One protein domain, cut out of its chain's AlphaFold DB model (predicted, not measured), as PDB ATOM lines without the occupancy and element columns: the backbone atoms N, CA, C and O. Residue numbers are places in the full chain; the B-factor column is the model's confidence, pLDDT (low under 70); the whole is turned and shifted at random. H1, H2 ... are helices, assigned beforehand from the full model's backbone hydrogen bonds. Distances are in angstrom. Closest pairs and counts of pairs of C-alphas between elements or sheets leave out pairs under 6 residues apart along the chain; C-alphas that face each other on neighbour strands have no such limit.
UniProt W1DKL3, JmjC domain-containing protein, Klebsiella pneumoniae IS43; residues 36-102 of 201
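This is residues 36 to 102 of the 201 residues of the protein "JmjC domain-containing protein" of Klebsiella pneumoniae IS43 (UniProt W1DKL3). Two helices, H1 and H3, cross steeply to make a small head at one end, and a long arm reaches away from it. In the arm, an unnamed stretch, residues 49 to 71, leads out from H1, its residues 64 to 70 stick out at the far end, and H2 leads back towards the head. The printed part has 67 residues with three named helices, H1, H2 and H3 in chain order, and no named strand; it is all helix. It is loose, with a radius of gyration of the C-alphas of 15.6 A, and spans 51 by 23 by 17 A, the arm making most of the length.

H1 is residues 36 to 48, 18.4 A long, beginning at C-alpha 36 (34.473, -49.091, -27.168). H2 is residues 72 to 86, 21.2 A long, beginning at C-alpha 72 (15.002, -38.521, -15.582). H3 is residues 89 to 101, 18.1 A long, ending at C-alpha 101 (43.139, -44.731, -41.964).

H1 touches H3 with residues 41 to 45 alone, at a steep tilt of 67 degrees, opposite ways; the closest C-alphas, of Tyr 45 and Trp 95, are 6.5 A apart. H1 and H2 are near each other, with 5 pairs of C-alphas within 10 A, the closest 8.3 A. H2 and H3 are close but not clearly touching, at a steep tilt of 61 degrees, the same way; their closest C-alphas, of Ile 86 and Phe 92, are 6.4 A apart. In H1, H2 and H3 every O i to N i+4 pair is within hydrogen-bond range.

The C-alphas farthest apart, of Asp 65 and Thr 101, are 51.4 A apart. The printed part has no cut. The link from H1 to H2, 23 residues, is long, and that from H2 to H3 is tight. Residues 64 to 70 stand free. The mean pLDDT of the printed part is 96.6, and no printed residue is under 70.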
ATOM      1  N   ARG A  36      33.499 -49.636 -28.128       97.75
ATOM      2  CA  ARG A  36      34.473 -49.091 -27.168       97.75
ATOM      3  C   ARG A  36      35.602 -48.345 -27.879       97.75
ATOM      4  O   ARG A  36      35.972 -47.265 -27.436       97.75
ATOM      5  N   GLU A  37      36.131 -48.906 -28.965       97.44
ATOM      6  CA  GLU A  37      37.159 -48.247 -29.785       97.44
ATOM      7  C   GLU A  37      36.628 -46.947 -30.400       97.44
ATOM      8  O   GLU A  37      37.323 -45.936 -30.368       97.44
ATOM      9  N   LEU A  38      35.382 -46.949 -30.892       98.12
ATOM     10  CA  LEU A  38      34.752 -45.756 -31.465       98.12
ATOM     11  C   LEU A  38      34.567 -44.648 -30.419       98.12
ATOM     12  O   LEU A  38      34.968 -43.514 -30.658       98.12
ATOM     13  N   PHE A  39      34.006 -44.967 -29.246       97.56
ATOM     14  CA  PHE A  39      33.812 -43.974 -28.185       97.56
ATOM     15  C   PHE A  39      35.138 -43.418 -27.661       97.56
ATOM     16  O   PHE A  39      35.242 -42.210 -27.474       97.56
ATOM     17  N   SER A  40      36.140 -44.277 -27.447       97.69
ATOM     18  CA  SER A  40      37.461 -43.839 -26.981       97.69
ATOM     19  C   SER A  40      38.119 -42.912 -27.998       97.69
ATOM     20  O   SER A  40      38.483 -41.796 -27.652       97.69
ATOM     21  N   GLY A  41      38.199 -43.336 -29.263       97.69
ATOM     22  CA  GLY A  41      38.845 -42.539 -30.301       97.69
ATOM     23  C   GLY A  41      38.145 -41.202 -30.537       97.69
ATOM     24  O   GLY A  41      38.815 -40.194 -30.747       97.69
ATOM     25  N   PHE A  42      36.808 -41.165 -30.500       98.38
ATOM     26  CA  PHE A  42      36.072 -39.909 -30.677       98.38
ATOM     27  C   PHE A  42      36.261 -38.973 -29.480       98.38
ATOM     28  O   PHE A  42      36.382 -37.765 -29.666       98.38
ATOM     29  N   ALA A  43      36.333 -39.514 -28.260       97.69
ATOM     30  CA  ALA A  43      36.627 -38.722 -27.070       97.69
ATOM     31  C   ALA A  43      38.023 -38.082 -27.143       97.69
ATOM     32  O   ALA A  43      38.145 -36.888 -26.874       97.69
ATOM     33  N   ASP A  44      39.045 -38.829 -27.573       98.00
ATOM     34  CA  ASP A  44      40.404 -38.300 -27.755       98.00
ATOM     35  C   ASP A  44      40.429 -37.153 -28.779       98.00
ATOM     36  O   ASP A  44      41.006 -36.096 -28.523       98.00
ATOM     37  N   TYR A  45      39.719 -37.313 -29.900       98.19
ATOM     38  CA  TYR A  45      39.567 -36.271 -30.920       98.19
ATOM     39  C   TYR A  45      38.865 -35.012 -30.390       98.19
ATOM     40  O   TYR A  45      39.302 -33.891 -30.659       98.19
ATOM     41  N   VAL A  46      37.790 -35.183 -29.614       97.81
ATOM     42  CA  VAL A  46      37.067 -34.075 -28.971       97.81
ATOM     43  C   VAL A  46      37.980 -33.319 -28.006       97.81
ATOM     44  O   VAL A  46      37.985 -32.089 -28.025       97.81
ATOM     45  N   LEU A  47      38.768 -34.036 -27.200       97.50
ATOM     46  CA  LEU A  47      39.709 -33.447 -26.246       97.50
ATOM     47  C   LEU A  47      40.831 -32.684 -26.954       97.50
ATOM     48  O   LEU A  47      41.095 -31.536 -26.608       97.50
ATOM     49  N   GLN A  48      41.457 -33.291 -27.964       97.25
ATOM     50  CA  GLN A  48      42.568 -32.688 -28.703       97.25
ATOM     51  C   GLN A  48      42.163 -31.396 -29.427       97.25
ATOM     52  O   GLN A  48      42.979 -30.487 -29.565       97.25
ATOM     53  N   ARG A  49      40.915 -31.311 -29.901       97.00
ATOM     54  CA  ARG A  49      40.385 -30.156 -30.643       97.00
ATOM     55  C   ARG A  49      39.528 -29.212 -29.796       97.00
ATOM     56  O   ARG A  49      38.890 -28.324 -30.358       97.00
ATOM     57  N   GLU A  50      39.489 -29.414 -28.479       96.50
ATOM     58  CA  GLU A  50      38.725 -28.595 -27.524       96.50
ATOM     59  C   GLU A  50      37.231 -28.437 -27.896       96.50
ATOM     60  O   GLU A  50      36.611 -27.387 -27.701       96.50
ATOM     61  N   LEU A  51      36.629 -29.495 -28.447       95.81
ATOM     62  CA  LEU A  51      35.225 -29.503 -28.866       95.81
ATOM     63  C   LEU A  51      34.283 -29.754 -27.677       95.81
ATOM     64  O   LEU A  51      34.677 -30.250 -26.625       95.81
ATOM     65  N   GLY A  52      32.995 -29.435 -27.852       92.19
ATOM     66  CA  GLY A  52      31.970 -29.750 -26.847       92.19
ATOM     67  C   GLY A  52      32.022 -28.884 -25.582       92.19
ATOM     68  O   GLY A  52      31.594 -29.321 -24.521       92.19
ATOM     69  N   SER A  53      32.509 -27.644 -25.678       92.00
ATOM     70  CA  SER A  53      32.665 -26.718 -24.543       92.00
ATOM     71  C   SER A  53      31.353 -26.142 -23.978       92.00
ATOM     72  O   SER A  53      31.375 -25.400 -22.990       92.00
ATOM     73  N   GLN A  54      30.200 -26.466 -24.575       92.12
ATOM     74  CA  GLN A  54      28.894 -26.027 -24.084       92.12
ATOM     75  C   GLN A  54      28.592 -26.656 -22.720       92.12
ATOM     76  O   GLN A  54      28.589 -27.876 -22.557       92.12
ATOM     77  N   ARG A  55      28.316 -25.808 -21.727       94.75
ATOM     78  CA  ARG A  55      27.942 -26.252 -20.382       94.75
ATOM     79  C   ARG A  55      26.462 -26.610 -20.337       94.75
ATOM     80  O   ARG A  55      25.648 -25.970 -20.999       94.75
ATOM     81  N   TYR A  56      26.126 -27.590 -19.502       96.12
ATOM     82  CA  TYR A  56      24.739 -27.851 -19.136       96.12
ATOM     83  C   TYR A  56      24.119 -26.583 -18.532       96.12
ATOM     84  O   TYR A  56      24.759 -25.904 -17.725       96.12
ATOM     85  N   ALA A  57      22.890 -26.273 -18.939       94.69
ATOM     86  CA  ALA A  57      22.129 -25.130 -18.460       94.69
ATOM     87  C   ALA A  57      20.671 -25.534 -18.211       94.69
ATOM     88  O   ALA A  57      20.048 -26.208 -19.032       94.69
ATOM     89  N   ASP A  58      20.124 -25.090 -17.087       94.88
ATOM     90  CA  ASP A  58      18.785 -25.416 -16.603       94.88
ATOM     91  C   ASP A  58      18.053 -24.182 -16.046       94.88
ATOM     92  O   ASP A  58      17.660 -24.160 -14.881       94.88
ATOM     93  N   PRO A  59      17.809 -23.144 -16.873       95.25
ATOM     94  CA  PRO A  59      17.037 -21.976 -16.435       95.25
ATOM     95  C   PRO A  59      15.631 -22.357 -15.936       95.25
ATOM     96  O   PRO A  59      15.112 -21.724 -15.020       95.25
ATOM     97  N   ASP A  60      15.063 -23.434 -16.488       93.62
ATOM     98  CA  ASP A  60      13.775 -24.018 -16.105       93.62
ATOM     99  C   ASP A  60      13.966 -25.255 -15.207       93.62
ATOM    100  O   ASP A  60      13.455 -26.341 -15.502       93.62
ATOM    101  N   VAL A  61      14.781 -25.131 -14.153       94.00
ATOM    102  CA  VAL A  61      15.064 -26.237 -13.226       94.00
ATOM    103  C   VAL A  61      13.760 -26.763 -12.591       94.00
ATOM    104  O   VAL A  61      13.001 -25.991 -11.997       94.00
ATOM    105  N   PRO A  62      13.456 -28.068 -12.713       93.00
ATOM    106  CA  PRO A  62      12.222 -28.635 -12.179       93.00
ATOM    107  C   PRO A  62      12.250 -28.734 -10.648       93.00
ATOM    108  O   PRO A  62      13.295 -28.942 -10.028       93.00
ATOM    109  N   SER A  63      11.071 -28.632 -10.027       94.50
ATOM    110  CA  SER A  63      10.908 -28.961  -8.607       94.50
ATOM    111  C   SER A  63      11.084 -30.465  -8.383       94.50
ATOM    112  O   SER A  63      10.716 -31.267  -9.241       94.50
ATOM    113  N   ARG A  64      11.600 -30.846  -7.210       96.06
ATOM    114  CA  ARG A  64      11.822 -32.243  -6.815       96.06
ATOM    115  C   ARG A  64      11.391 -32.493  -5.371       96.06
ATOM    116  O   ARG A  64      11.523 -31.600  -4.535       96.06
ATOM    117  N   ASP A  65      10.902 -33.702  -5.101       95.06
ATOM    118  CA  ASP A  65      10.413 -34.107  -3.777       95.06
ATOM    119  C   ASP A  65      11.568 -34.365  -2.799       95.06
ATOM    120  O   ASP A  65      11.505 -33.960  -1.635       95.06
ATOM    121  N   HIS A  66      12.657 -34.979  -3.279       97.19
ATOM    122  CA  HIS A  66      13.885 -35.151  -2.510       97.19
ATOM    123  C   HIS A  66      15.051 -34.378  -3.145       97.19
ATOM    124  O   HIS A  66      15.328 -34.521  -4.333       97.19
ATOM    125  N   PRO A  67      15.802 -33.578  -2.365       95.81
ATOM    126  CA  PRO A  67      16.899 -32.767  -2.898       95.81
ATOM    127  C   PRO A  67      18.099 -33.583  -3.403       95.81
ATOM    128  O   PRO A  67      18.971 -33.018  -4.052       95.81
ATOM    129  N   ALA A  68      18.158 -34.884  -3.105       97.31
ATOM    130  CA  ALA A  68      19.188 -35.797  -3.603       97.31
ATOM    131  C   ALA A  68      18.847 -36.416  -4.973       97.31
ATOM    132  O   ALA A  68      19.686 -37.121  -5.537       97.31
ATOM    133  N   ASP A  69      17.641 -36.180  -5.496       97.50
ATOM    134  CA  ASP A  69      17.191 -36.792  -6.743       97.50
ATOM    135  C   ASP A  69      17.761 -36.065  -7.964       97.50
ATOM    136  O   ASP A  69      17.717 -34.837  -8.055       97.50
ATOM    137  N   ILE A  70      18.217 -36.861  -8.933       96.31
ATOM    138  CA  ILE A  70      18.415 -36.432 -10.319       96.31
ATOM    139  C   ILE A  70      17.212 -36.943 -11.104       96.31
ATOM    140  O   ILE A  70      16.984 -38.152 -11.202       96.31
ATOM    141  N   LEU A  71      16.427 -36.023 -11.649       97.00
ATOM    142  CA  LEU A  71      15.229 -36.358 -12.396       97.00
ATOM    143  C   LEU A  71      15.598 -36.992 -13.746       97.00
ATOM    144  O   LEU A  71      16.592 -36.602 -14.367       97.00
ATOM    145  N   PRO A  72      14.767 -37.912 -14.273       96.00
ATOM    146  CA  PRO A  72      15.002 -38.521 -15.582       96.00
ATOM    147  C   PRO A  72      15.235 -37.496 -16.701       96.00
ATOM    148  O   PRO A  72      16.130 -37.674 -17.519       96.00
ATOM    149  N   THR A  73      14.512 -36.373 -16.674       95.06
ATOM    150  CA  THR A  73      14.656 -35.284 -17.651       95.06
ATOM    151  C   THR A  73      16.028 -34.605 -17.615       95.06
ATOM    152  O   THR A  73      16.493 -34.114 -18.639       95.06
ATOM    153  N   GLU A  74      16.688 -34.553 -16.455       96.12
ATOM    154  CA  GLU A  74      18.040 -33.992 -16.318       96.12
ATOM    155  C   GLU A  74      19.073 -34.954 -16.937       96.12
ATOM    156  O   GLU A  74      19.950 -34.524 -17.689       96.12
ATOM    157  N   LEU A  75      18.916 -36.268 -16.713       96.81
ATOM    158  CA  LEU A  75      19.739 -37.301 -17.357       96.81
ATOM    159  C   LEU A  75      19.544 -37.342 -18.880       96.81
ATOM    160  O   LEU A  75      20.517 -37.506 -19.617       96.81
ATOM    161  N   ASP A  76      18.306 -37.173 -19.353       96.81
ATOM    162  CA  ASP A  76      17.986 -37.112 -20.780       96.81
ATOM    163  C   ASP A  76      18.709 -35.951 -21.459       96.81
ATOM    164  O   ASP A  76      19.404 -36.175 -22.448       96.81
ATOM    165  N   ARG A  77      18.652 -34.748 -20.876       96.44
ATOM    166  CA  ARG A  77      19.360 -33.567 -21.393       96.44
ATOM    167  C   ARG A  77      20.872 -33.778 -21.466       96.44
ATOM    168  O   ARG A  77      21.488 -33.441 -22.472       96.44
ATOM    169  N   LEU A  78      21.485 -34.365 -20.434       97.00
ATOM    170  CA  LEU A  78      22.925 -34.664 -20.440       97.00
ATOM    171  C   LEU A  78      23.296 -35.671 -21.538       97.00
ATOM    172  O   LEU A  78      24.288 -35.491 -22.246       97.00
ATOM    173  N   ARG A  79      22.481 -36.713 -21.723       97.81
ATOM    174  CA  ARG A  79      22.655 -37.678 -22.815       97.81
ATOM    175  C   ARG A  79      22.464 -37.023 -24.184       97.81
ATOM    176  O   ARG A  79      23.236 -37.308 -25.095       97.81
ATOM    177  N   GLU A  80      21.481 -36.143 -24.338       97.06
ATOM    178  CA  GLU A  80      21.261 -35.375 -25.566       97.06
ATOM    179  C   GLU A  80      22.438 -34.456 -25.887       97.06
ATOM    180  O   GLU A  80      22.805 -34.354 -27.052       97.06
ATOM    181  N   MET A  81      23.094 -33.854 -24.889       96.81
ATOM    182  CA  MET A  81      24.330 -33.094 -25.117       96.81
ATOM    183  C   MET A  81      25.435 -33.978 -25.712       96.81
ATOM    184  O   MET A  81      26.090 -33.584 -26.678       96.81
ATOM    185  N   MET A  82      25.617 -35.196 -25.184       96.62
ATOM    186  CA  MET A  82      26.595 -36.153 -25.721       96.62
ATOM    187  C   MET A  82      26.246 -36.584 -27.152       96.62
ATOM    188  O   MET A  82      27.100 -36.566 -28.037       96.62
ATOM    189  N   LEU A  83      24.983 -36.951 -27.392       97.19
ATOM    190  CA  LEU A  83      24.501 -37.348 -28.718       97.19
ATOM    191  C   LEU A  83      24.575 -36.190 -29.715       97.19
ATOM    192  O   LEU A  83      24.934 -36.399 -30.868       97.19
ATOM    193  N   GLY A  84      24.274 -34.973 -29.271       96.25
ATOM    194  CA  GLY A  84      24.350 -33.759 -30.070       96.25
ATOM    195  C   GLY A  84      25.756 -33.521 -30.604       96.25
ATOM    196  O   GLY A  84      25.892 -33.172 -31.770       96.25
ATOM    197  N   LEU A  85      26.794 -33.772 -29.798       95.62
ATOM    198  CA  LEU A  85      28.189 -33.691 -30.239       95.62
ATOM    199  C   LEU A  85      28.548 -34.784 -31.255       95.62
ATOM    200  O   LEU A  85      29.145 -34.482 -32.286       95.62
ATOM    201  N   ILE A  86      28.157 -36.036 -30.993       96.94
ATOM    202  CA  ILE A  86      28.383 -37.167 -31.914       96.94
ATOM    203  C   ILE A  86      27.694 -36.922 -33.264       96.94
ATOM    204  O   ILE A  86      28.245 -37.241 -34.313       96.94
ATOM    205  N   ASN A  87      26.507 -36.318 -33.243       97.44
ATOM    206  CA  ASN A  87      25.696 -36.065 -34.429       97.44
ATOM    207  C   ASN A  87      26.123 -34.817 -35.222       97.44
ATOM    208  O   ASN A  87      25.443 -34.471 -36.187       97.44
ATOM    209  N   GLN A  88      27.224 -34.142 -34.866       97.19
ATOM    210  CA  GLN A  88      27.786 -33.072 -35.697       97.19
ATOM    211  C   GLN A  88      28.535 -33.698 -36.886       97.19
ATOM    212  O   GLN A  88      29.633 -34.234 -36.702       97.19
ATOM    213  N   PRO A  89      27.975 -33.648 -38.113       95.94
ATOM    214  CA  PRO A  89      28.413 -34.507 -39.214       95.94
ATOM    215  C   PRO A  89      29.860 -34.246 -39.632       95.94
ATOM    216  O   PRO A  89      30.596 -35.190 -39.904       95.94
ATOM    217  N   GLU A  90      30.293 -32.986 -39.640       95.56
ATOM    218  CA  GLU A  90      31.655 -32.627 -40.046       95.56
ATOM    219  C   GLU A  90      32.704 -33.138 -39.056       95.56
ATOM    220  O   GLU A  90      33.714 -33.704 -39.465       95.56
ATOM    221  N   HIS A  91      32.445 -33.031 -37.749       97.00
ATOM    222  CA  HIS A  91      33.359 -33.559 -36.737       97.00
ATOM    223  C   HIS A  91      33.427 -35.082 -36.765       97.00
ATOM    224  O   HIS A  91      34.521 -35.635 -36.685       97.00
ATOM    225  N   PHE A  92      32.286 -35.759 -36.918       97.94
ATOM    226  CA  PHE A  92      32.261 -37.217 -36.962       97.94
ATOM    227  C   PHE A  92      32.947 -37.768 -38.219       97.94
ATOM    228  O   PHE A  92      33.744 -38.698 -38.116       97.94
ATOM    229  N   LYS A  93      32.696 -37.174 -39.397       97.56
ATOM    230  CA  LYS A  93      33.364 -37.553 -40.656       97.56
ATOM    231  C   LYS A  93      34.878 -37.357 -40.574       97.56
ATOM    232  O   LYS A  93      35.622 -38.279 -40.900       97.56
ATOM    233  N   GLN A  94      35.313 -36.180 -40.115       98.00
ATOM    234  CA  GLN A  94      36.726 -35.836 -39.953       98.00
ATOM    235  C   GLN A  94      37.427 -36.833 -39.025       98.00
ATOM    236  O   GLN A  94      38.389 -37.479 -39.430       98.00
ATOM    237  N   TRP A  95      36.896 -37.009 -37.812       98.25
ATOM    238  CA  TRP A  95      37.436 -37.955 -36.843       98.25
ATOM    239  C   TRP A  95      37.509 -39.372 -37.408       98.25
ATOM    240  O   TRP A  95      38.534 -40.039 -37.279       98.25
ATOM    241  N   PHE A  96      36.424 -39.852 -38.022       98.44
ATOM    242  CA  PHE A  96      36.379 -41.233 -38.477       98.44
ATOM    243  C   PHE A  96      37.410 -41.487 -39.579       98.44
ATOM    244  O   PHE A  96      38.034 -42.545 -39.571       98.44
ATOM    245  N   GLY A  97      37.631 -40.519 -40.476       98.31
ATOM    246  CA  GLY A  97      38.680 -40.575 -41.496       98.31
ATOM    247  C   GLY A  97      40.077 -40.692 -40.901       98.31
ATOM    248  O   GLY A  97      40.828 -41.593 -41.284       98.31
ATOM    249  N   GLU A  98      40.388 -39.859 -39.909       98.25
ATOM    250  CA  GLU A  98      41.654 -39.906 -39.168       98.25
ATOM    251  C   GLU A  98      41.808 -41.256 -38.433       98.25
ATOM    252  O   GLU A  98      42.818 -41.943 -38.547       98.25
ATOM    253  N   PHE A  99      40.762 -41.725 -37.756       98.38
ATOM    254  CA  PHE A  99      40.781 -42.980 -37.002       98.38
ATOM    255  C   PHE A  99      40.949 -44.232 -37.883       98.38
ATOM    256  O   PHE A  99      41.721 -45.143 -37.569       98.38
ATOM    257  N   ILE A 100      40.195 -44.336 -38.981       97.88
ATOM    258  CA  ILE A 100      40.098 -45.584 -39.753       97.88
ATOM    259  C   ILE A 100      41.250 -45.777 -40.749       97.88
ATOM    260  O   ILE A 100      41.496 -46.905 -41.205       97.88
ATOM    261  N   THR A 101      41.963 -44.697 -41.082       98.19
ATOM    262  CA  THR A 101      43.139 -44.731 -41.964       98.19
ATOM    263  C   THR A 101      44.439 -45.027 -41.234       98.19
ATOM    264  O   THR A 101      45.393 -45.449 -41.874       98.19
ATOM    265  N   GLN A 102      44.484 -44.956 -39.906       96.69
ATOM    266  CA  GLN A 102      45.652 -45.430 -39.166       96.69
ATOM    267  C   GLN A 102      45.831 -46.951 -39.317       96.69
ATOM    268  O   GLN A 102      44.882 -47.745 -39.163       96.69
TER     269      GLN A 102